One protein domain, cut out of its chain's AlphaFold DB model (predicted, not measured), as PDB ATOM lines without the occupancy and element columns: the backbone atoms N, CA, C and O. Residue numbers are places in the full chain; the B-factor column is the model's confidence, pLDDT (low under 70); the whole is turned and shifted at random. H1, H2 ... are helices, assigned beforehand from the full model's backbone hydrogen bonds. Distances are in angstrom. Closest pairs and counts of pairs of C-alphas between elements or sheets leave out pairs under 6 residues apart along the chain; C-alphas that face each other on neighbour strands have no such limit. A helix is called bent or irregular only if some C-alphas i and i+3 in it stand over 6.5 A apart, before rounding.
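AT A GLANCE: This is residues 694 to 836 of the 1145 residues of the protein "Interaptin" of Legionella moravica (UniProt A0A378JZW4). This is a long rod made of an up-and-down bundle of H1, H3b and H4, each running against the one before it in the chain. At one end the short arm H3a extends beyond the bundle, and short H5 packs on both H3a and H2. The printed part has 143 residues with five named helices, H1 to H5 in order, and no named strand: all helix. It is only just loose, close to extended, with a radius of gyration of the C-alphas of 21.3 A and spans of 75 by 21 by 20 A.

HOW THE PARTS SIT: Start with H1, residues 694 to 727, which touches H4, residues 791 to 826, closest at C-alphas 706 and 804, 5.8 A, at a shallow tilt of 26 degrees, the same way. H3, residues 742 to 781, was assigned as one helix by its hydrogen bonds but is bent, with C-alphas 749 and 752 6.8 A apart; its arms H3a, residues 742 to 749, and H3b, residues 752 to 781, stand at a steep tilt of 47 degrees. H3b and H4 form a helical hairpin, closest at C-alphas 758 and 825, 5.9 A, at a shallow tilt of 28 degrees, opposite ways. H5, residues 831 to 836, touches H2, residues 731 to 734, closest at C-alphas 831 and 731, 4.6 A, and H3a, closest at C-alphas 835 and 747, 5.3 A. Every O i to N i+4 pair is within hydrogen-bond range in H3a, H3b, H4 and H5; in H1 21 of 30 are, and H2 is too short for one.

IN THESE COORDINATES: Find C-alpha 694 at (195.830, 224.852, 135.621); H1 runs 48.3 A from there, irregular at C-alphas 722 and 725, 7.1 A apart, with a kink of 50 degrees near residue 721. H3b measures 43.7 A and H4 51.6 A. H5 ends at C-alpha 836, (224.168, 230.778, 185.244).

THE WHOLE: Look for the farthest C-alphas at Gly 741 and Met 788, 75.5 A apart. The printed part has no cut and no long link. Its mean pLDDT is 81.3, with values under 70 at residues 737 to 738, 740 to 743, 745 and 783 to 789.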
ATOM      1  N   VAL A 694     194.754 224.128 134.924       84.81
ATOM      2  CA  VAL A 694     195.830 224.852 135.621       84.81
ATOM      3  C   VAL A 694     195.357 225.314 137.001       84.81
ATOM      4  O   VAL A 694     196.064 225.136 137.999       84.81
ATOM      5  N   VAL A 695     194.122 225.820 137.085       83.44
ATOM      6  CA  VAL A 695     193.517 226.237 138.357       83.44
ATOM      7  C   VAL A 695     193.306 225.041 139.298       83.44
ATOM      8  O   VAL A 695     193.598 225.133 140.491       83.44
ATOM      9  N   ILE A 696     192.840 223.889 138.797       84.62
ATOM     10  CA  ILE A 696     192.646 222.673 139.610       84.62
ATOM     11  C   ILE A 696     193.971 222.164 140.198       84.62
ATOM     12  O   ILE A 696     194.006 221.760 141.370       84.62
ATOM     13  N   ASP A 697     195.052 222.191 139.419       85.00
ATOM     14  CA  ASP A 697     196.383 221.805 139.890       85.00
ATOM     15  C   ASP A 697     196.888 222.771 140.970       85.00
ATOM     16  O   ASP A 697     197.317 222.331 142.041       85.00
ATOM     17  N   ALA A 698     196.710 224.081 140.773       85.44
ATOM     18  CA  ALA A 698     197.053 225.101 141.767       85.44
ATOM     19  C   ALA A 698     196.278 224.935 143.090       85.44
ATOM     20  O   ALA A 698     196.859 225.001 144.177       85.44
ATOM     21  N   VAL A 699     194.975 224.641 143.024       84.62
ATOM     22  CA  VAL A 699     194.142 224.333 144.204       84.62
ATOM     23  C   VAL A 699     194.613 223.058 144.905       84.62
ATOM     24  O   VAL A 699     194.586 222.959 146.135       84.62
ATOM     25  N   THR A 700     195.055 222.065 144.136       87.25
ATOM     26  CA  THR A 700     195.601 220.821 144.681       87.25
ATOM     27  C   THR A 700     196.915 221.070 145.418       87.25
ATOM     28  O   THR A 700     197.122 220.506 146.496       87.25
ATOM     29  N   ASP A 701     197.773 221.945 144.901       83.38
ATOM     30  CA  ASP A 701     199.020 222.328 145.558       83.38
ATOM     31  C   ASP A 701     198.787 223.159 146.827       83.38
ATOM     32  O   ASP A 701     199.372 222.838 147.865       83.38
ATOM     33  N   LEU A 702     197.842 224.110 146.816       83.56
ATOM     34  CA  LEU A 702     197.394 224.810 148.029       83.56
ATOM     35  C   LEU A 702     196.916 223.835 149.114       83.56
ATOM     36  O   LEU A 702     197.294 223.949 150.281       83.56
ATOM     37  N   LYS A 703     196.109 222.835 148.736       85.31
ATOM     38  CA  LYS A 703     195.600 221.837 149.685       85.31
ATOM     39  C   LYS A 703     196.726 220.992 150.287       85.31
ATOM     40  O   LYS A 703     196.675 220.659 151.473       85.31
ATOM     41  N   LYS A 704     197.744 220.637 149.493       83.75
ATOM     42  CA  LYS A 704     198.930 219.925 149.995       83.75
ATOM     43  C   LYS A 704     199.697 220.777 151.010       83.75
ATOM     44  O   LYS A 704     200.104 220.226 152.029       83.75
ATOM     45  N   ILE A 705     199.851 222.083 150.760       80.44
ATOM     46  CA  ILE A 705     200.483 223.022 151.705       80.44
ATOM     47  C   ILE A 705     199.701 223.049 153.025       80.44
ATOM     48  O   ILE A 705     200.278 222.757 154.070       80.44
ATOM     49  N   ALA A 706     198.384 223.283 152.974       81.12
ATOM     50  CA  ALA A 706     197.527 223.304 154.165       81.12
ATOM     51  C   ALA A 706     197.609 221.990 154.969       81.12
ATOM     52  O   ALA A 706     197.763 221.998 156.187       81.12
ATOM     53  N   THR A 707     197.585 220.844 154.279       83.00
ATOM     54  CA  THR A 707     197.668 219.521 154.923       83.00
ATOM     55  C   THR A 707     199.024 219.291 155.597       83.00
ATOM     56  O   THR A 707     199.076 218.712 156.680       83.00
ATOM     57  N   SER A 708     200.122 219.732 154.973       78.69
ATOM     58  CA  SER A 708     201.473 219.595 155.534       78.69
ATOM     59  C   SER A 708     201.631 220.388 156.831       78.69
ATOM     60  O   SER A 708     202.234 219.891 157.777       78.69
ATOM     61  N   ILE A 709     201.067 221.597 156.887       78.31
ATOM     62  CA  ILE A 709     201.103 222.456 158.077       78.31
ATOM     63  C   ILE A 709     200.255 221.844 159.204       78.31
ATOM     64  O   ILE A 709     200.740 221.691 160.327       78.31
ATOM     65  N   ASN A 710     199.040 221.378 158.895       81.94
ATOM     66  CA  ASN A 710     198.146 220.739 159.871       81.94
ATOM     67  C   ASN A 710     198.799 219.531 160.570       81.94
ATOM     68  O   ASN A 710     198.739 219.386 161.797       81.94
ATOM     69  N   GLN A 711     199.495 218.681 159.802       77.56
ATOM     70  CA  GLN A 711     200.207 217.515 160.342       77.56
ATOM     71  C   GLN A 711     201.226 217.896 161.427       77.56
ATOM     72  O   GLN A 711     201.397 217.146 162.392       77.56
ATOM     73  N   HIS A 712     201.868 219.061 161.310       76.06
ATOM     74  CA  HIS A 712     202.810 219.566 162.307       76.06
ATOM     75  C   HIS A 712     202.096 220.148 163.538       76.06
ATOM     76  O   HIS A 712     202.491 219.859 164.673       76.06
ATOM     77  N   LEU A 713     200.999 220.888 163.344       80.88
ATOM     78  CA  LEU A 713     200.238 221.501 164.440       80.88
ATOM     79  C   LEU A 713     199.617 220.471 165.390       80.88
ATOM     80  O   LEU A 713     199.593 220.682 166.606       80.88
ATOM     81  N   GLY A 714     199.171 219.321 164.877       78.44
ATOM     82  CA  GLY A 714     198.620 218.247 165.707       78.44
ATOM     83  C   GLY A 714     199.614 217.688 166.737       78.44
ATOM     84  O   GLY A 714     199.225 217.366 167.863       78.44
ATOM     85  N   ALA A 715     200.897 217.591 166.379       79.69
ATOM     86  CA  ALA A 715     201.948 217.133 167.287       79.69
ATOM     87  C   ALA A 715     202.352 218.230 168.288       79.69
ATOM     88  O   ALA A 715     202.487 217.948 169.480       79.69
ATOM     89  N   LEU A 716     202.451 219.484 167.827       83.88
ATOM     90  CA  LEU A 716     202.775 220.643 168.666       83.88
ATOM     91  C   LEU A 716     201.720 220.917 169.739       83.88
ATOM     92  O   LEU A 716     202.068 221.228 170.878       83.88
ATOM     93  N   ASN A 717     200.437 220.743 169.415       82.56
ATOM     94  CA  ASN A 717     199.355 220.893 170.387       82.56
ATOM     95  C   ASN A 717     199.464 219.862 171.521       82.56
ATOM     96  O   ASN A 717     199.247 220.201 172.684       82.56
ATOM     97  N   LYS A 718     199.856 218.618 171.211       81.81
ATOM     98  CA  LYS A 718     200.055 217.566 172.224       81.81
ATOM     99  C   LYS A 718     201.252 217.851 173.130       81.81
ATOM    100  O   LYS A 718     201.198 217.529 174.314       81.81
ATOM    101  N   SER A 719     202.317 218.465 172.612       82.81
ATOM    102  CA  SER A 719     203.507 218.772 173.413       82.81
ATOM    103  C   SER A 719     203.333 219.952 174.371       82.81
ATOM    104  O   SER A 719     204.104 220.044 175.324       82.81
ATOM    105  N   ARG A 720     202.316 220.812 174.198       85.69
ATOM    106  CA  ARG A 720     202.057 221.957 175.100       85.69
ATOM    107  C   ARG A 720     201.917 221.543 176.565       85.69
ATOM    108  O   ARG A 720     202.498 222.176 177.444       85.69
ATOM    109  N   GLU A 721     201.228 220.435 176.835       80.38
ATOM    110  CA  GLU A 721     201.050 219.919 178.202       80.38
ATOM    111  C   GLU A 721     202.386 219.575 178.886       80.38
ATOM    112  O   GLU A 721     202.497 219.640 180.109       80.38
ATOM    113  N   HIS A 722     203.438 219.276 178.115       80.75
ATOM    114  CA  HIS A 722     204.770 219.011 178.658       80.75
ATOM    115  C   HIS A 722     205.544 220.276 179.038       80.75
ATOM    116  O   HIS A 722     206.479 220.172 179.825       80.75
ATOM    117  N   PHE A 723     205.154 221.453 178.541       80.12
ATOM    118  CA  PHE A 723     205.775 222.741 178.878       80.12
ATOM    119  C   PHE A 723     204.999 223.539 179.929       80.12
ATOM    120  O   PHE A 723     205.553 224.448 180.536       80.12
ATOM    121  N   LYS A 724     203.746 223.173 180.211       80.19
ATOM    122  CA  LYS A 724     202.852 223.883 181.140       80.19
ATOM    123  C   LYS A 724     203.435 224.101 182.540       80.19
ATOM    124  O   LYS A 724     203.155 225.105 183.186       80.19
ATOM    125  N   PHE A 725     204.290 223.188 183.012       82.69
ATOM    126  CA  PHE A 725     204.961 223.354 184.305       82.69
ATOM    127  C   PHE A 725     205.871 224.597 184.348       82.69
ATOM    128  O   PHE A 725     206.054 225.153 185.425       82.69
ATOM    129  N   ILE A 726     206.393 225.056 183.200       83.69
ATOM    130  CA  ILE A 726     207.280 226.225 183.090       83.69
ATOM    131  C   ILE A 726     206.527 227.547 183.258       83.69
ATOM    132  O   ILE A 726     207.093 228.494 183.801       83.69
ATOM    133  N   GLU A 727     205.247 227.619 182.881       80.56
ATOM    134  CA  GLU A 727     204.439 228.842 183.028       80.56
ATOM    135  C   GLU A 727     204.356 229.298 184.495       80.56
ATOM    136  O   GLU A 727     204.408 230.493 184.788       80.56
ATOM    137  N   GLY A 728     204.297 228.338 185.426       74.94
ATOM    138  CA  GLY A 728     204.235 228.585 186.870       74.94
ATOM    139  C   GLY A 728     205.587 228.817 187.552       74.94
ATOM    140  O   GLY A 728     205.619 229.085 188.753       74.94
ATOM    141  N   ILE A 729     206.705 228.713 186.827       79.38
ATOM    142  CA  ILE A 729     208.041 228.860 187.408       79.38
ATOM    143  C   ILE A 729     208.384 230.340 187.608       79.38
ATOM    144  O   ILE A 729     208.237 231.176 186.709       79.38
ATOM    145  N   LYS A 730     208.937 230.640 188.788       80.94
ATOM    146  CA  LYS A 730     209.689 231.868 189.067       80.94
ATOM    147  C   LYS A 730     211.189 231.537 189.042       80.94
ATOM    148  O   LYS A 730     211.683 230.966 190.014       80.94
ATOM    149  N   PRO A 731     211.914 231.850 187.953       77.75
ATOM    150  CA  PRO A 731     213.283 231.370 187.732       77.75
ATOM    151  C   PRO A 731     214.265 231.640 188.877       77.75
ATOM    152  O   PRO A 731     214.993 230.742 189.300       77.75
ATOM    153  N   HIS A 732     214.222 232.846 189.445       71.31
ATOM    154  CA  HIS A 732     215.079 233.262 190.558       71.31
ATOM    155  C   HIS A 732     214.793 232.511 191.873       71.31
ATOM    156  O   HIS A 732     215.712 232.327 192.666       71.31
ATOM    157  N   HIS A 733     213.567 232.013 192.089       73.00
ATOM    158  CA  HIS A 733     213.262 231.133 193.224       73.00
ATOM    159  C   HIS A 733     213.784 229.711 192.993       73.00
ATOM    160  O   HIS A 733     214.113 229.009 193.937       73.00
ATOM    161  N   LEU A 734     213.898 229.238 191.751       72.12
ATOM    162  CA  LEU A 734     214.473 227.913 191.523       72.12
ATOM    163  C   LEU A 734     215.974 227.926 191.743       72.12
ATOM    164  O   LEU A 734     216.483 227.057 192.433       72.12
ATOM    165  N   TYR A 735     216.699 228.913 191.229       73.06
ATOM    166  CA  TYR A 735     218.163 228.935 191.297       73.06
ATOM    167  C   TYR A 735     218.664 230.244 191.882       73.06
ATOM    168  O   TYR A 735     219.397 230.983 191.239       73.06
ATOM    169  N   ASN A 736     218.266 230.533 193.124       75.38
ATOM    170  CA  ASN A 736     218.783 231.700 193.826       75.38
ATOM    171  C   ASN A 736     220.329 231.607 193.915       75.38
ATOM    172  O   ASN A 736     220.861 230.636 194.461       75.38
ATOM    173  N   PRO A 737     221.075 232.588 193.388       66.69
ATOM    174  CA  PRO A 737     222.531 232.502 193.302       66.69
ATOM    175  C   PRO A 737     223.257 232.494 194.645       66.69
ATOM    176  O   PRO A 737     224.424 232.126 194.716       66.69
ATOM    177  N   SER A 738     222.567 232.881 195.717       68.75
ATOM    178  CA  SER A 738     223.132 232.889 197.064       68.75
ATOM    179  C   SER A 738     223.354 231.492 197.658       68.75
ATOM    180  O   SER A 738     224.046 231.387 198.673       68.75
ATOM    181  N   PHE A 739     222.791 230.429 197.065       71.19
ATOM    182  CA  PHE A 739     222.987 229.062 197.551       71.19
ATOM    183  C   PHE A 739     224.296 228.467 197.057       71.19
ATOM    184  O   PHE A 739     224.498 228.279 195.855       71.19
ATOM    185  N   ARG A 740     225.161 228.084 197.994       65.31
ATOM    186  CA  ARG A 740     226.467 227.514 197.676       65.31
ATOM    187  C   ARG A 740     226.416 225.982 197.710       65.31
ATOM    188  O   ARG A 740     225.393 225.359 197.984       65.31
ATOM    189  N   GLY A 741     227.524 225.346 197.326       66.88
ATOM    190  CA  GLY A 741     227.691 223.894 197.461       66.88
ATOM    191  C   GLY A 741     226.819 223.059 196.511       66.88
ATOM    192  O   GLY A 741     227.018 223.088 195.297       66.88
ATOM    193  N   GLU A 742     225.895 222.261 197.062       63.97
ATOM    194  CA  GLU A 742     225.071 221.295 196.304       63.97
ATOM    195  C   GLU A 742     224.147 221.971 195.280       63.97
ATOM    196  O   GLU A 742     223.917 221.428 194.197       63.97
ATOM    197  N   ALA A 743     223.665 223.179 195.585       66.00
ATOM    198  CA  ALA A 743     222.840 223.971 194.679       66.00
ATOM    199  C   ALA A 743     223.605 224.380 193.413       66.00
ATOM    200  O   ALA A 743     223.093 224.228 192.306       66.00
ATOM    201  N   GLN A 744     224.851 224.832 193.576       70.00
ATOM    202  CA  GLN A 744     225.739 225.195 192.471       70.00
ATOM    203  C   GLN A 744     226.053 223.976 191.595       70.00
ATOM    204  O   GLN A 744     226.028 224.061 190.368       70.00
ATOM    205  N   LEU A 745     226.346 222.833 192.226       69.19
ATOM    206  CA  LEU A 745     226.610 221.584 191.515       69.19
ATOM    207  C   LEU A 745     225.382 221.146 190.704       69.19
ATOM    208  O   LEU A 745     225.514 220.813 189.529       69.19
ATOM    209  N   SER A 746     224.196 221.213 191.310       73.44
ATOM    210  CA  SER A 746     222.933 220.860 190.658       73.44
ATOM    211  C   SER A 746     222.604 221.821 189.515       73.44
ATOM    212  O   SER A 746     222.269 221.364 188.428       73.44
ATOM    213  N   ALA A 747     222.792 223.134 189.697       75.88
ATOM    214  CA  ALA A 747     222.610 224.124 188.633       75.88
ATOM    215  C   ALA A 747     223.539 223.842 187.438       75.88
ATOM    216  O   ALA A 747     223.090 223.787 186.293       75.88
ATOM    217  N   LYS A 748     224.821 223.548 187.704       78.50
ATOM    218  CA  LYS A 748     225.794 223.155 186.670       78.50
ATOM    219  C   LYS A 748     225.399 221.865 185.948       78.50
ATOM    220  O   LYS A 748     225.531 221.793 184.730       78.50
ATOM    221  N   GLN A 749     224.910 220.860 186.675       78.94
ATOM    222  CA  GLN A 749     224.469 219.584 186.100       78.94
ATOM    223  C   GLN A 749     223.190 219.731 185.261       78.94
ATOM    224  O   GLN A 749     223.081 219.130 184.191       78.94
ATOM    225  N   MET A 750     222.236 220.545 185.719       77.94
ATOM    226  CA  MET A 750     220.912 220.682 185.106       77.94
ATOM    227  C   MET A 750     220.868 221.684 183.952       77.94
ATOM    228  O   MET A 750     220.006 221.551 183.080       77.94
ATOM    229  N   LYS A 751     221.817 222.633 183.875       84.19
ATOM    230  CA  LYS A 751     221.905 223.627 182.791       84.19
ATOM    231  C   LYS A 751     221.772 223.007 181.401       84.19
ATOM    232  O   LYS A 751     221.046 223.534 180.566       84.19
ATOM    233  N   GLY A 752     222.414 221.862 181.162       82.88
ATOM    234  CA  GLY A 752     222.348 221.183 179.865       82.88
ATOM    235  C   GLY A 752     220.923 220.809 179.435       82.88
ATOM    236  O   GLY A 752     220.592 220.938 178.259       82.88
ATOM    237  N   GLN A 753     220.066 220.403 180.376       82.69
ATOM    238  CA  GLN A 753     218.691 219.985 180.082       82.69
ATOM    239  C   GLN A 753     217.795 221.181 179.749       82.69
ATOM    240  O   GLN A 753     217.110 221.167 178.729       82.69
ATOM    241  N   TYR A 754     217.848 222.248 180.553       87.19
ATOM    242  CA  TYR A 754     217.099 223.476 180.264       87.19
ATOM    243  C   TYR A 754     217.596 224.165 178.993       87.19
ATOM    244  O   TYR A 754     216.796 224.726 178.247       87.19
ATOM    245  N   GLN A 755     218.897 224.074 178.698       88.38
ATOM    246  CA  GLN A 755     219.448 224.618 177.462       88.38
ATOM    247  C   GLN A 755     218.920 223.845 176.259       88.38
ATOM    248  O   GLN A 755     218.582 224.444 175.243       88.38
ATOM    249  N   GLN A 756     218.822 222.520 176.370       85.00
ATOM    250  CA  GLN A 756     218.233 221.702 175.321       85.00
ATOM    251  C   GLN A 756     216.747 222.030 175.119       85.00
ATOM    252  O   GLN A 756     216.345 222.257 173.983       85.00
ATOM    253  N   LEU A 757     215.964 222.139 176.200       86.94
ATOM    254  CA  LEU A 757     214.559 222.566 176.144       86.94
ATOM    255  C   LEU A 757     214.395 223.923 175.459       86.94
ATOM    256  O   LEU A 757     213.528 224.068 174.602       86.94
ATOM    257  N   SER A 758     215.238 224.897 175.808       88.88
ATOM    258  CA  SER A 758     215.221 226.218 175.179       88.88
ATOM    259  C   SER A 758     215.586 226.144 173.699       88.88
ATOM    260  O   SER A 758     214.896 226.733 172.879       88.88
ATOM    261  N   ASN A 759     216.611 225.376 173.325       86.12
ATOM    262  CA  ASN A 759     217.004 225.216 171.923       86.12
ATOM    263  C   ASN A 759     215.906 224.545 171.080       86.12
ATOM    264  O   ASN A 759     215.712 224.910 169.922       86.12
ATOM    265  N   ASP A 760     215.218 223.546 171.639       86.31
ATOM    266  CA  ASP A 760     214.116 222.859 170.965       86.31
ATOM    267  C   ASP A 760     212.881 223.778 170.863       86.31
ATOM    268  O   ASP A 760     212.230 223.808 169.822       86.31
ATOM    269  N   CYS A 761     212.597 224.582 171.896       87.62
ATOM    270  CA  CYS A 761     211.537 225.596 171.880       87.62
ATOM    271  C   CYS A 761     211.815 226.709 170.855       87.62
ATOM    272  O   CYS A 761     210.927 227.070 170.088       87.62
ATOM    273  N   ASP A 762     213.056 227.197 170.778       87.75
ATOM    274  CA  ASP A 762     213.504 228.187 169.789       87.75
ATOM    275  C   ASP A 762     213.259 227.690 168.357       87.75
ATOM    276  O   ASP A 762     212.685 228.402 167.541       87.75
ATOM    277  N   LEU A 763     213.599 226.423 168.078       86.88
ATOM    278  CA  LEU A 763     213.332 225.780 166.786       86.88
ATOM    279  C   LEU A 763     211.834 225.712 166.457       86.88
ATOM    280  O   LEU A 763     211.454 225.896 165.301       86.88
ATOM    281  N   ILE A 764     210.984 225.442 167.456       88.81
ATOM    282  CA  ILE A 764     209.524 225.438 167.286       88.81
ATOM    283  C   ILE A 764     209.024 226.846 166.946       88.81
ATOM    284  O   ILE A 764     208.281 227.003 165.978       88.81
ATOM    285  N   VAL A 765     209.447 227.863 167.702       89.69
ATOM    286  CA  VAL A 765     209.077 229.270 167.473       89.69
ATOM    287  C   VAL A 765     209.503 229.728 166.078       89.69
ATOM    288  O   VAL A 765     208.695 230.301 165.348       89.69
ATOM    289  N   GLU A 766     210.745 229.448 165.679       85.31
ATOM    290  CA  GLU A 766     211.263 229.800 164.354       85.31
ATOM    291  C   GLU A 766     210.437 229.167 163.230       85.31
ATOM    292  O   GLU A 766     210.027 229.864 162.300       85.31
ATOM    293  N   GLN A 767     210.149 227.864 163.315       86.75
ATOM    294  CA  GLN A 767     209.369 227.180 162.282       86.75
ATOM    295  C   GLN A 767     207.922 227.691 162.227       86.75
ATOM    296  O   GLN A 767     207.411 227.927 161.136       86.75
ATOM    297  N   LEU A 768     207.282 227.944 163.373       88.75
ATOM    298  CA  LEU A 768     205.928 228.512 163.418       88.75
ATOM    299  C   LEU A 768     205.863 229.911 162.789       88.75
ATOM    300  O   LEU A 768     204.895 230.222 162.100       88.75
ATOM    301  N   ARG A 769     206.895 230.747 162.965       87.44
ATOM    302  CA  ARG A 769     206.981 232.058 162.295       87.44
ATOM    303  C   ARG A 769     207.123 231.927 160.781       87.44
ATOM    304  O   ARG A 769     206.488 232.687 160.048       87.44
ATOM    305  N   ARG A 770     207.913 230.957 160.304       83.31
ATOM    306  CA  ARG A 770     208.014 230.648 158.866       83.31
ATOM    307  C   ARG A 770     206.662 230.214 158.305       83.31
ATOM    308  O   ARG A 770     206.226 230.764 157.296       83.31
ATOM    309  N   ASP A 771     205.984 229.295 158.990       84.44
ATOM    310  CA  ASP A 771     204.670 228.791 158.581       84.44
ATOM    311  C   ASP A 771     203.625 229.924 158.563       84.44
ATOM    312  O   ASP A 771     202.874 230.060 157.595       84.44
ATOM    313  N   GLN A 772     203.637 230.807 159.573       87.75
ATOM    314  CA  GLN A 772     202.793 232.007 159.619       87.75
ATOM    315  C   GLN A 772     203.026 232.902 158.395       87.75
ATOM    316  O   GLN A 772     202.081 233.235 157.681       87.75
ATOM    317  N   LYS A 773     204.284 233.275 158.133       84.19
ATOM    318  CA  LYS A 773     204.667 234.163 157.025       84.19
ATOM    319  C   LYS A 773     204.318 233.562 155.665       84.19
ATOM    320  O   LYS A 773     203.861 234.281 154.779       84.19
ATOM    321  N   ALA A 774     204.503 232.251 155.504       81.31
ATOM    322  CA  ALA A 774     204.143 231.535 154.288       81.31
ATOM    323  C   ALA A 774     202.631 231.607 154.022       81.31
ATOM    324  O   ALA A 774     202.226 231.971 152.916       81.31
ATOM    325  N   ILE A 775     201.793 231.339 155.032       85.56
ATOM    326  CA  ILE A 775     200.335 231.433 154.882       85.56
ATOM    327  C   ILE A 775     199.897 232.884 154.654       85.56
ATOM    328  O   ILE A 775     199.105 233.136 153.749       85.56
ATOM    329  N   GLU A 776     200.416 233.850 155.415       87.31
ATOM    330  CA  GLU A 776     200.079 235.272 155.246       87.31
ATOM    331  C   GLU A 776     200.422 235.778 153.835       87.31
ATOM    332  O   GLU A 776     199.630 236.501 153.223       87.31
ATOM    333  N   ALA A 777     201.557 235.353 153.272       82.62
ATOM    334  CA  ALA A 777     201.930 235.672 151.896       82.62
ATOM    335  C   ALA A 777     200.962 235.053 150.869       82.62
ATOM    336  O   ALA A 777     200.578 235.725 149.913       82.62
ATOM    337  N   ILE A 778     200.528 233.805 151.077       83.06
ATOM    338  CA  ILE A 778     199.540 233.144 150.211       83.06
ATOM    339  C   ILE A 778     198.179 233.851 150.291       83.06
ATOM    340  O   ILE A 778     197.568 234.105 149.254       83.06
ATOM    341  N   LEU A 779     197.703 234.188 151.493       83.56
ATOM    342  CA  LEU A 779     196.402 234.832 151.697       83.56
ATOM    343  C   LEU A 779     196.369 236.257 151.122       83.56
ATOM    344  O   LEU A 779     195.437 236.588 150.394       83.56
ATOM    345  N   SER A 780     197.393 237.075 151.392       81.00
ATOM    346  CA  SER A 780     197.461 238.480 150.943       81.00
ATOM    347  C   SER A 780     197.579 238.632 149.425       81.00
ATOM    348  O   SER A 780     197.014 239.548 148.832       81.00
ATOM    349  N   GLN A 781     198.291 237.726 148.753       72.75
ATOM    350  CA  GLN A 781     198.466 237.796 147.300       72.75
ATOM    351  C   GLN A 781     197.243 237.307 146.509       72.75
ATOM    352  O   GLN A 781     197.180 237.555 145.300       72.75
ATOM    353  N   ASN A 782     196.286 236.652 147.176       71.38
ATOM    354  CA  ASN A 782     195.140 235.977 146.564       71.38
ATOM    355  C   ASN A 782     193.796 236.350 147.228       71.38
ATOM    356  O   ASN A 782     192.892 235.523 147.279       71.38
ATOM    357  N   GLU A 783     193.645 237.580 147.735       61.44
ATOM    358  CA  GLU A 783     192.444 238.021 148.477       61.44
ATOM    359  C   GLU A 783     191.126 237.926 147.681       61.44
ATOM    360  O   GLU A 783     190.067 237.832 148.295       61.44
ATOM    361  N   ASN A 784     191.184 237.884 146.342       62.38
ATOM    362  CA  ASN A 784     190.041 237.654 145.451       62.38
ATOM    363  C   ASN A 784     190.461 236.787 144.241       62.38
ATOM    364  O   ASN A 784     190.870 237.351 143.222       62.38
ATOM    365  N   PRO A 785     190.412 235.442 144.316       57.44
ATOM    366  CA  PRO A 785     190.603 234.600 143.132       57.44
ATOM    367  C   PRO A 785     189.467 234.866 142.122       57.44
ATOM    368  O   PRO A 785     188.311 235.013 142.511       57.44
ATOM    369  N   GLY A 786     189.826 235.046 140.847       55.41
ATOM    370  CA  GLY A 786     189.037 235.772 139.841       55.41
ATOM    371  C   GLY A 786     187.624 235.262 139.489       55.41
ATOM    372  O   GLY A 786     187.353 234.071 139.394       55.41
ATOM    373  N   ASN A 787     186.760 236.237 139.174       52.84
ATOM    374  CA  ASN A 787     185.314 236.197 138.878       52.84
ATOM    375  C   ASN A 787     184.857 235.453 137.589       52.84
ATOM    376  O   ASN A 787     183.864 235.862 136.984       52.84
ATOM    377  N   MET A 788     185.556 234.426 137.096       52.12
ATOM    378  CA  MET A 788     185.231 233.807 135.788       52.12
ATOM    379  C   MET A 788     185.180 232.271 135.762       52.12
ATOM    380  O   MET A 788     185.126 231.680 134.684       52.12
ATOM    381  N   LEU A 789     185.162 231.604 136.917       62.38
ATOM    382  CA  LEU A 789     185.197 230.141 137.003       62.38
ATOM    383  C   LEU A 789     183.818 229.535 137.322       62.38
ATOM    384  O   LEU A 789     182.864 230.222 137.679       62.38
ATOM    385  N   SER A 790     183.684 228.215 137.143       71.19
ATOM    386  CA  SER A 790     182.462 227.484 137.513       71.19
ATOM    387  C   SER A 790     182.235 227.515 139.031       71.19
ATOM    388  O   SER A 790     183.190 227.318 139.781       71.19
ATOM    389  N   GLU A 791     180.978 227.610 139.477       75.38
ATOM    390  CA  GLU A 791     180.589 227.717 140.898       75.38
ATOM    391  C   GLU A 791     181.212 226.637 141.815       75.38
ATOM    392  O   GLU A 791     181.533 226.893 142.976       75.38
ATOM    393  N   GLU A 792     181.415 225.417 141.306       78.75
ATOM    394  CA  GLU A 792     182.024 224.311 142.060       78.75
ATOM    395  C   GLU A 792     183.524 224.528 142.327       78.75
ATOM    396  O   GLU A 792     184.033 224.189 143.399       78.75
ATOM    397  N   LEU A 793     184.241 225.118 141.368       78.56
ATOM    398  CA  LEU A 793     185.670 225.390 141.498       78.56
ATOM    399  C   LEU A 793     185.916 226.537 142.482       78.56
ATOM    400  O   LEU A 793     186.771 226.401 143.357       78.56
ATOM    401  N   ASP A 794     185.088 227.582 142.437       78.62
ATOM    402  CA  ASP A 794     185.119 228.687 143.405       78.62
ATOM    403  C   ASP A 794     184.866 228.195 144.833       78.62
ATOM    404  O   ASP A 794     185.615 228.519 145.757       78.62
ATOM    405  N   LYS A 795     183.873 227.315 145.029       82.38
ATOM    406  CA  LYS A 795     183.624 226.679 146.335       82.38
ATOM    407  C   LYS A 795     184.828 225.878 146.826       82.38
ATOM    408  O   LYS A 795     185.123 225.873 148.025       82.38
ATOM    409  N   ARG A 796     185.529 225.184 145.926       83.06
ATOM    410  CA  ARG A 796     186.710 224.379 146.264       83.06
ATOM    411  C   ARG A 796     187.906 225.258 146.633       83.06
ATOM    412  O   ARG A 796     188.587 224.939 147.607       83.06
ATOM    413  N   ILE A 797     188.108 226.365 145.920       82.31
ATOM    414  CA  ILE A 797     189.108 227.396 146.227       82.31
ATOM    415  C   ILE A 797     188.829 227.997 147.611       82.31
ATOM    416  O   ILE A 797     189.679 227.918 148.501       82.31
ATOM    417  N   LEU A 798     187.612 228.505 147.836       83.00
ATOM    418  CA  LEU A 798     187.202 229.117 149.106       83.00
ATOM    419  C   LEU A 798     187.365 228.164 150.295       83.00
ATOM    420  O   LEU A 798     187.798 228.589 151.364       83.00
ATOM    421  N   ARG A 799     187.087 226.866 150.116       86.25
ATOM    422  CA  ARG A 799     187.282 225.860 151.171       86.25
ATOM    423  C   ARG A 799     188.749 225.720 151.576       86.25
ATOM    424  O   ARG A 799     189.029 225.607 152.765       86.25
ATOM    425  N   VAL A 800     189.679 225.725 150.622       87.00
ATOM    426  CA  VAL A 800     191.117 225.630 150.932       87.00
ATOM    427  C   VAL A 800     191.626 226.925 151.573       87.00
ATOM    428  O   VAL A 800     192.392 226.863 152.530       87.00
ATOM    429  N   PHE A 801     191.149 228.091 151.125       85.94
ATOM    430  CA  PHE A 801     191.449 229.369 151.782       85.94
ATOM    431  C   PHE A 801     190.928 229.426 153.220       85.94
ATOM    432  O   PHE A 801     191.626 229.917 154.106       85.94
ATOM    433  N   GLN A 802     189.734 228.888 153.470       88.00
ATOM    434  CA  GLN A 802     189.188 228.774 154.818       88.00
ATOM    435  C   GLN A 802     190.049 227.855 155.698       88.00
ATOM    436  O   GLN A 802     190.386 228.239 156.813       88.00
ATOM    437  N   GLN A 803     190.494 226.705 155.172       88.56
ATOM    438  CA  GLN A 803     191.435 225.828 155.880       88.56
ATOM    439  C   GLN A 803     192.737 226.559 156.228       88.56
ATOM    440  O   GLN A 803     193.171 226.517 157.370       88.56
ATOM    441  N   LEU A 804     193.338 227.292 155.287       88.44
ATOM    442  CA  LEU A 804     194.560 228.063 155.548       88.44
ATOM    443  C   LEU A 804     194.376 229.130 156.639       88.44
ATOM    444  O   LEU A 804     195.297 229.353 157.421       88.44
ATOM    445  N   ARG A 805     193.202 229.771 156.724       89.50
ATOM    446  CA  ARG A 805     192.881 230.716 157.810       89.50
ATOM    447  C   ARG A 805     192.796 230.015 159.168       89.50
ATOM    448  O   ARG A 805     193.356 230.516 160.135       89.50
ATOM    449  N   GLU A 806     192.165 228.845 159.225       89.56
ATOM    450  CA  GLU A 806     192.088 228.028 160.445       89.56
ATOM    451  C   GLU A 806     193.479 227.565 160.913       89.56
ATOM    452  O   GLU A 806     193.801 227.664 162.098       89.56
ATOM    453  N   GLU A 807     194.341 227.133 159.983       89.44
ATOM    454  CA  GLU A 807     195.734 226.784 160.292       89.44
ATOM    455  C   GLU A 807     196.534 228.005 160.781       89.44
ATOM    456  O   GLU A 807     197.314 227.890 161.726       89.44
ATOM    457  N   LEU A 808     196.325 229.189 160.188       90.06
ATOM    458  CA  LEU A 808     196.978 230.431 160.615       90.06
ATOM    459  C   LEU A 808     196.621 230.799 162.062       90.06
ATOM    460  O   LEU A 808     197.504 231.170 162.837       90.06
ATOM    461  N   ASP A 809     195.350 230.678 162.441       89.94
ATOM    462  CA  ASP A 809     194.902 230.942 163.812       89.94
ATOM    463  C   ASP A 809     195.507 229.933 164.803       89.94
ATOM    464  O   ASP A 809     195.968 230.307 165.890       89.94
ATOM    465  N   ALA A 810     195.595 228.658 164.412       89.50
ATOM    466  CA  ALA A 810     196.241 227.621 165.210       89.50
ATOM    467  C   ALA A 810     197.761 227.841 165.358       89.50
ATOM    468  O   ALA A 810     198.305 227.631 166.451       89.50
ATOM    469  N   ILE A 811     198.446 228.304 164.305       91.31
ATOM    470  CA  ILE A 811     199.859 228.709 164.353       91.31
ATOM    471  C   ILE A 811     200.045 229.867 165.327       91.31
ATOM    472  O   ILE A 811     200.894 229.768 166.207       91.31
ATOM    473  N   LYS A 812     199.232 230.927 165.228       91.44
ATOM    474  CA  LYS A 812     199.318 232.093 166.126       91.44
ATOM    475  C   LYS A 812     199.149 231.697 167.593       91.44
ATOM    476  O   LYS A 812     199.923 232.139 168.439       91.44
ATOM    477  N   SER A 813     198.194 230.811 167.894       90.94
ATOM    478  CA  SER A 813     197.991 230.294 169.254       90.94
ATOM    479  C   SER A 813     199.197 229.499 169.775       90.94
ATOM    480  O   SER A 813     199.607 229.674 170.925       90.94
ATOM    481  N   ASN A 814     199.786 228.633 168.943       89.88
ATOM    482  CA  ASN A 814     200.986 227.883 169.319       89.88
ATOM    483  C   ASN A 814     202.194 228.807 169.485       89.88
ATOM    484  O   ASN A 814     202.931 228.667 170.459       89.88
ATOM    485  N   LEU A 815     202.373 229.762 168.576       90.50
ATOM    486  CA  LEU A 815     203.479 230.708 168.607       90.50
ATOM    487  C   LEU A 815     203.474 231.510 169.913       90.50
ATOM    488  O   LEU A 815     204.479 231.508 170.615       90.50
ATOM    489  N   GLN A 816     202.325 232.074 170.302       90.25
ATOM    490  CA  GLN A 816     202.178 232.801 171.568       90.25
ATOM    491  C   GLN A 816     202.577 231.944 172.784       90.25
ATOM    492  O   GLN A 816     203.273 232.412 173.691       90.25
ATOM    493  N   PHE A 817     202.157 230.674 172.809       91.00
ATOM    494  CA  PHE A 817     202.517 229.747 173.881       91.00
ATOM    495  C   PHE A 817     204.030 229.493 173.930       91.00
ATOM    496  O   PHE A 817     204.652 229.696 174.971       91.00
ATOM    497  N   TYR A 818     204.642 229.084 172.815       90.56
ATOM    498  CA  TYR A 818     206.066 228.741 172.790       90.56
ATOM    499  C   TYR A 818     206.976 229.965 172.978       90.56
ATOM    500  O   TYR A 818     208.018 229.839 173.615       90.56
ATOM    501  N   GLU A 819     206.575 231.157 172.532       89.81
ATOM    502  CA  GLU A 819     207.294 232.404 172.830       89.81
ATOM    503  C   GLU A 819     207.300 232.715 174.335       89.81
ATOM    504  O   GLU A 819     208.354 233.030 174.890       89.81
ATOM    505  N   THR A 820     206.165 232.532 175.019       89.19
ATOM    506  CA  THR A 820     206.064 232.706 176.482       89.19
ATOM    507  C   THR A 820     206.994 231.737 177.219       89.19
ATOM    508  O   THR A 820     207.731 232.120 178.132       89.19
ATOM    509  N   ILE A 821     207.008 230.470 176.799       89.50
ATOM    510  CA  ILE A 821     207.898 229.443 177.351       89.50
ATOM    511  C   ILE A 821     209.367 229.775 177.080       89.50
ATOM    512  O   ILE A 821     210.200 229.654 177.981       89.50
ATOM    513  N   GLN A 822     209.695 230.222 175.867       89.81
ATOM    514  CA  GLN A 822     211.057 230.589 175.501       89.81
ATOM    515  C   GLN A 822     211.552 231.774 176.335       89.81
ATOM    516  O   GLN A 822     212.662 231.727 176.858       89.81
ATOM    517  N   GLN A 823     210.717 232.791 176.563       87.62
ATOM    518  CA  GLN A 823     211.046 233.906 177.451       87.62
ATOM    519  C   GLN A 823     211.292 233.438 178.895       87.62
ATOM    520  O   GLN A 823     212.241 233.885 179.537       87.62
ATOM    521  N   LYS A 824     210.498 232.489 179.407       88.19
ATOM    522  CA  LYS A 824     210.710 231.898 180.740       88.19
ATOM    523  C   LYS A 824     211.988 231.065 180.834       88.19
ATOM    524  O   LYS A 824     212.599 231.018 181.898       88.19
ATOM    525  N   LEU A 825     212.396 230.399 179.755       88.44
ATOM    526  CA  LEU A 825     213.616 229.591 179.726       88.44
ATOM    527  C   LEU A 825     214.874 230.449 179.560       88.44
ATOM    528  O   LEU A 825     215.819 230.272 180.327       88.44
ATOM    529  N   SER A 826     214.889 231.357 178.584       87.00
ATOM    530  CA  SER A 826     216.096 232.045 178.104       87.00
ATOM    531  C   SER A 826     216.003 233.573 178.057       87.00
ATOM    532  O   SER A 826     216.888 234.195 177.480       87.00
ATOM    533  N   GLY A 827     214.938 234.186 178.580       82.38
ATOM    534  CA  GLY A 827     214.857 235.644 178.718       82.38
ATOM    535  C   GLY A 827     215.780 236.188 179.815       82.38
ATOM    536  O   GLY A 827     216.372 235.414 180.568       82.38
ATOM    537  N   ASP A 828     215.832 237.517 179.935       76.94
ATOM    538  CA  ASP A 828     216.718 238.245 180.867       76.94
ATOM    539  C   ASP A 828     216.444 237.960 182.360       76.94
ATOM    540  O   ASP A 828     217.269 238.240 183.223       76.94
ATOM    541  N   ASP A 829     215.289 237.371 182.675       75.81
ATOM    542  CA  ASP A 829     214.934 236.856 184.006       75.81
ATOM    543  C   ASP A 829     214.558 235.361 183.949       75.81
ATOM    544  O   ASP A 829     213.778 234.857 184.761       75.81
ATOM    545  N   GLY A 830     215.066 234.648 182.939       85.50
ATOM    546  CA  GLY A 830     214.738 233.261 182.625       85.50
ATOM    547  C   GLY A 830     215.488 232.220 183.463       85.50
ATOM    548  O   GLY A 830     216.440 232.510 184.189       85.50
ATOM    549  N   ILE A 831     215.066 230.957 183.349       86.88
ATOM    550  CA  ILE A 831     215.634 229.812 184.086       86.88
ATOM    551  C   ILE A 831     217.128 229.638 183.806       86.88
ATOM    552  O   ILE A 831     217.895 229.403 184.736       86.88
ATOM    553  N   LEU A 832     217.556 229.777 182.549       87.62
ATOM    554  CA  LEU A 832     218.958 229.629 182.159       87.62
ATOM    555  C   LEU A 832     219.850 230.715 182.751       87.62
ATOM    556  O   LEU A 832     220.953 230.411 183.197       87.62
ATOM    557  N   GLN A 833     219.367 231.954 182.815       84.69
ATOM    558  CA  GLN A 833     220.117 233.025 183.458       84.69
ATOM    559  C   GLN A 833     220.205 232.811 184.969       84.69
ATOM    560  O   GLN A 833     221.290 232.931 185.529       84.69
ATOM    561  N   ALA A 834     219.109 232.418 185.624       81.25
ATOM    562  CA  ALA A 834     219.136 232.080 187.048       81.25
ATOM    563  C   ALA A 834     220.113 230.921 187.342       81.25
ATOM    564  O   ALA A 834     220.866 230.965 188.315       81.25
ATOM    565  N   LEU A 835     220.154 229.907 186.470       84.38
ATOM    566  CA  LEU A 835     221.119 228.805 186.534       84.38
ATOM    567  C   LEU A 835     222.565 229.282 186.380       84.38
ATOM    568  O   LEU A 835     223.428 228.800 187.110       84.38
ATOM    569  N   ASP A 836     222.831 230.220 185.472       83.69
ATOM    570  CA  ASP A 836     224.168 230.778 185.244       83.69
ATOM    571  C   ASP A 836     224.631 231.651 186.397       83.69
ATOM    572  O   ASP A 836     225.744 231.492 186.891       83.69
TER     573      ASP A 836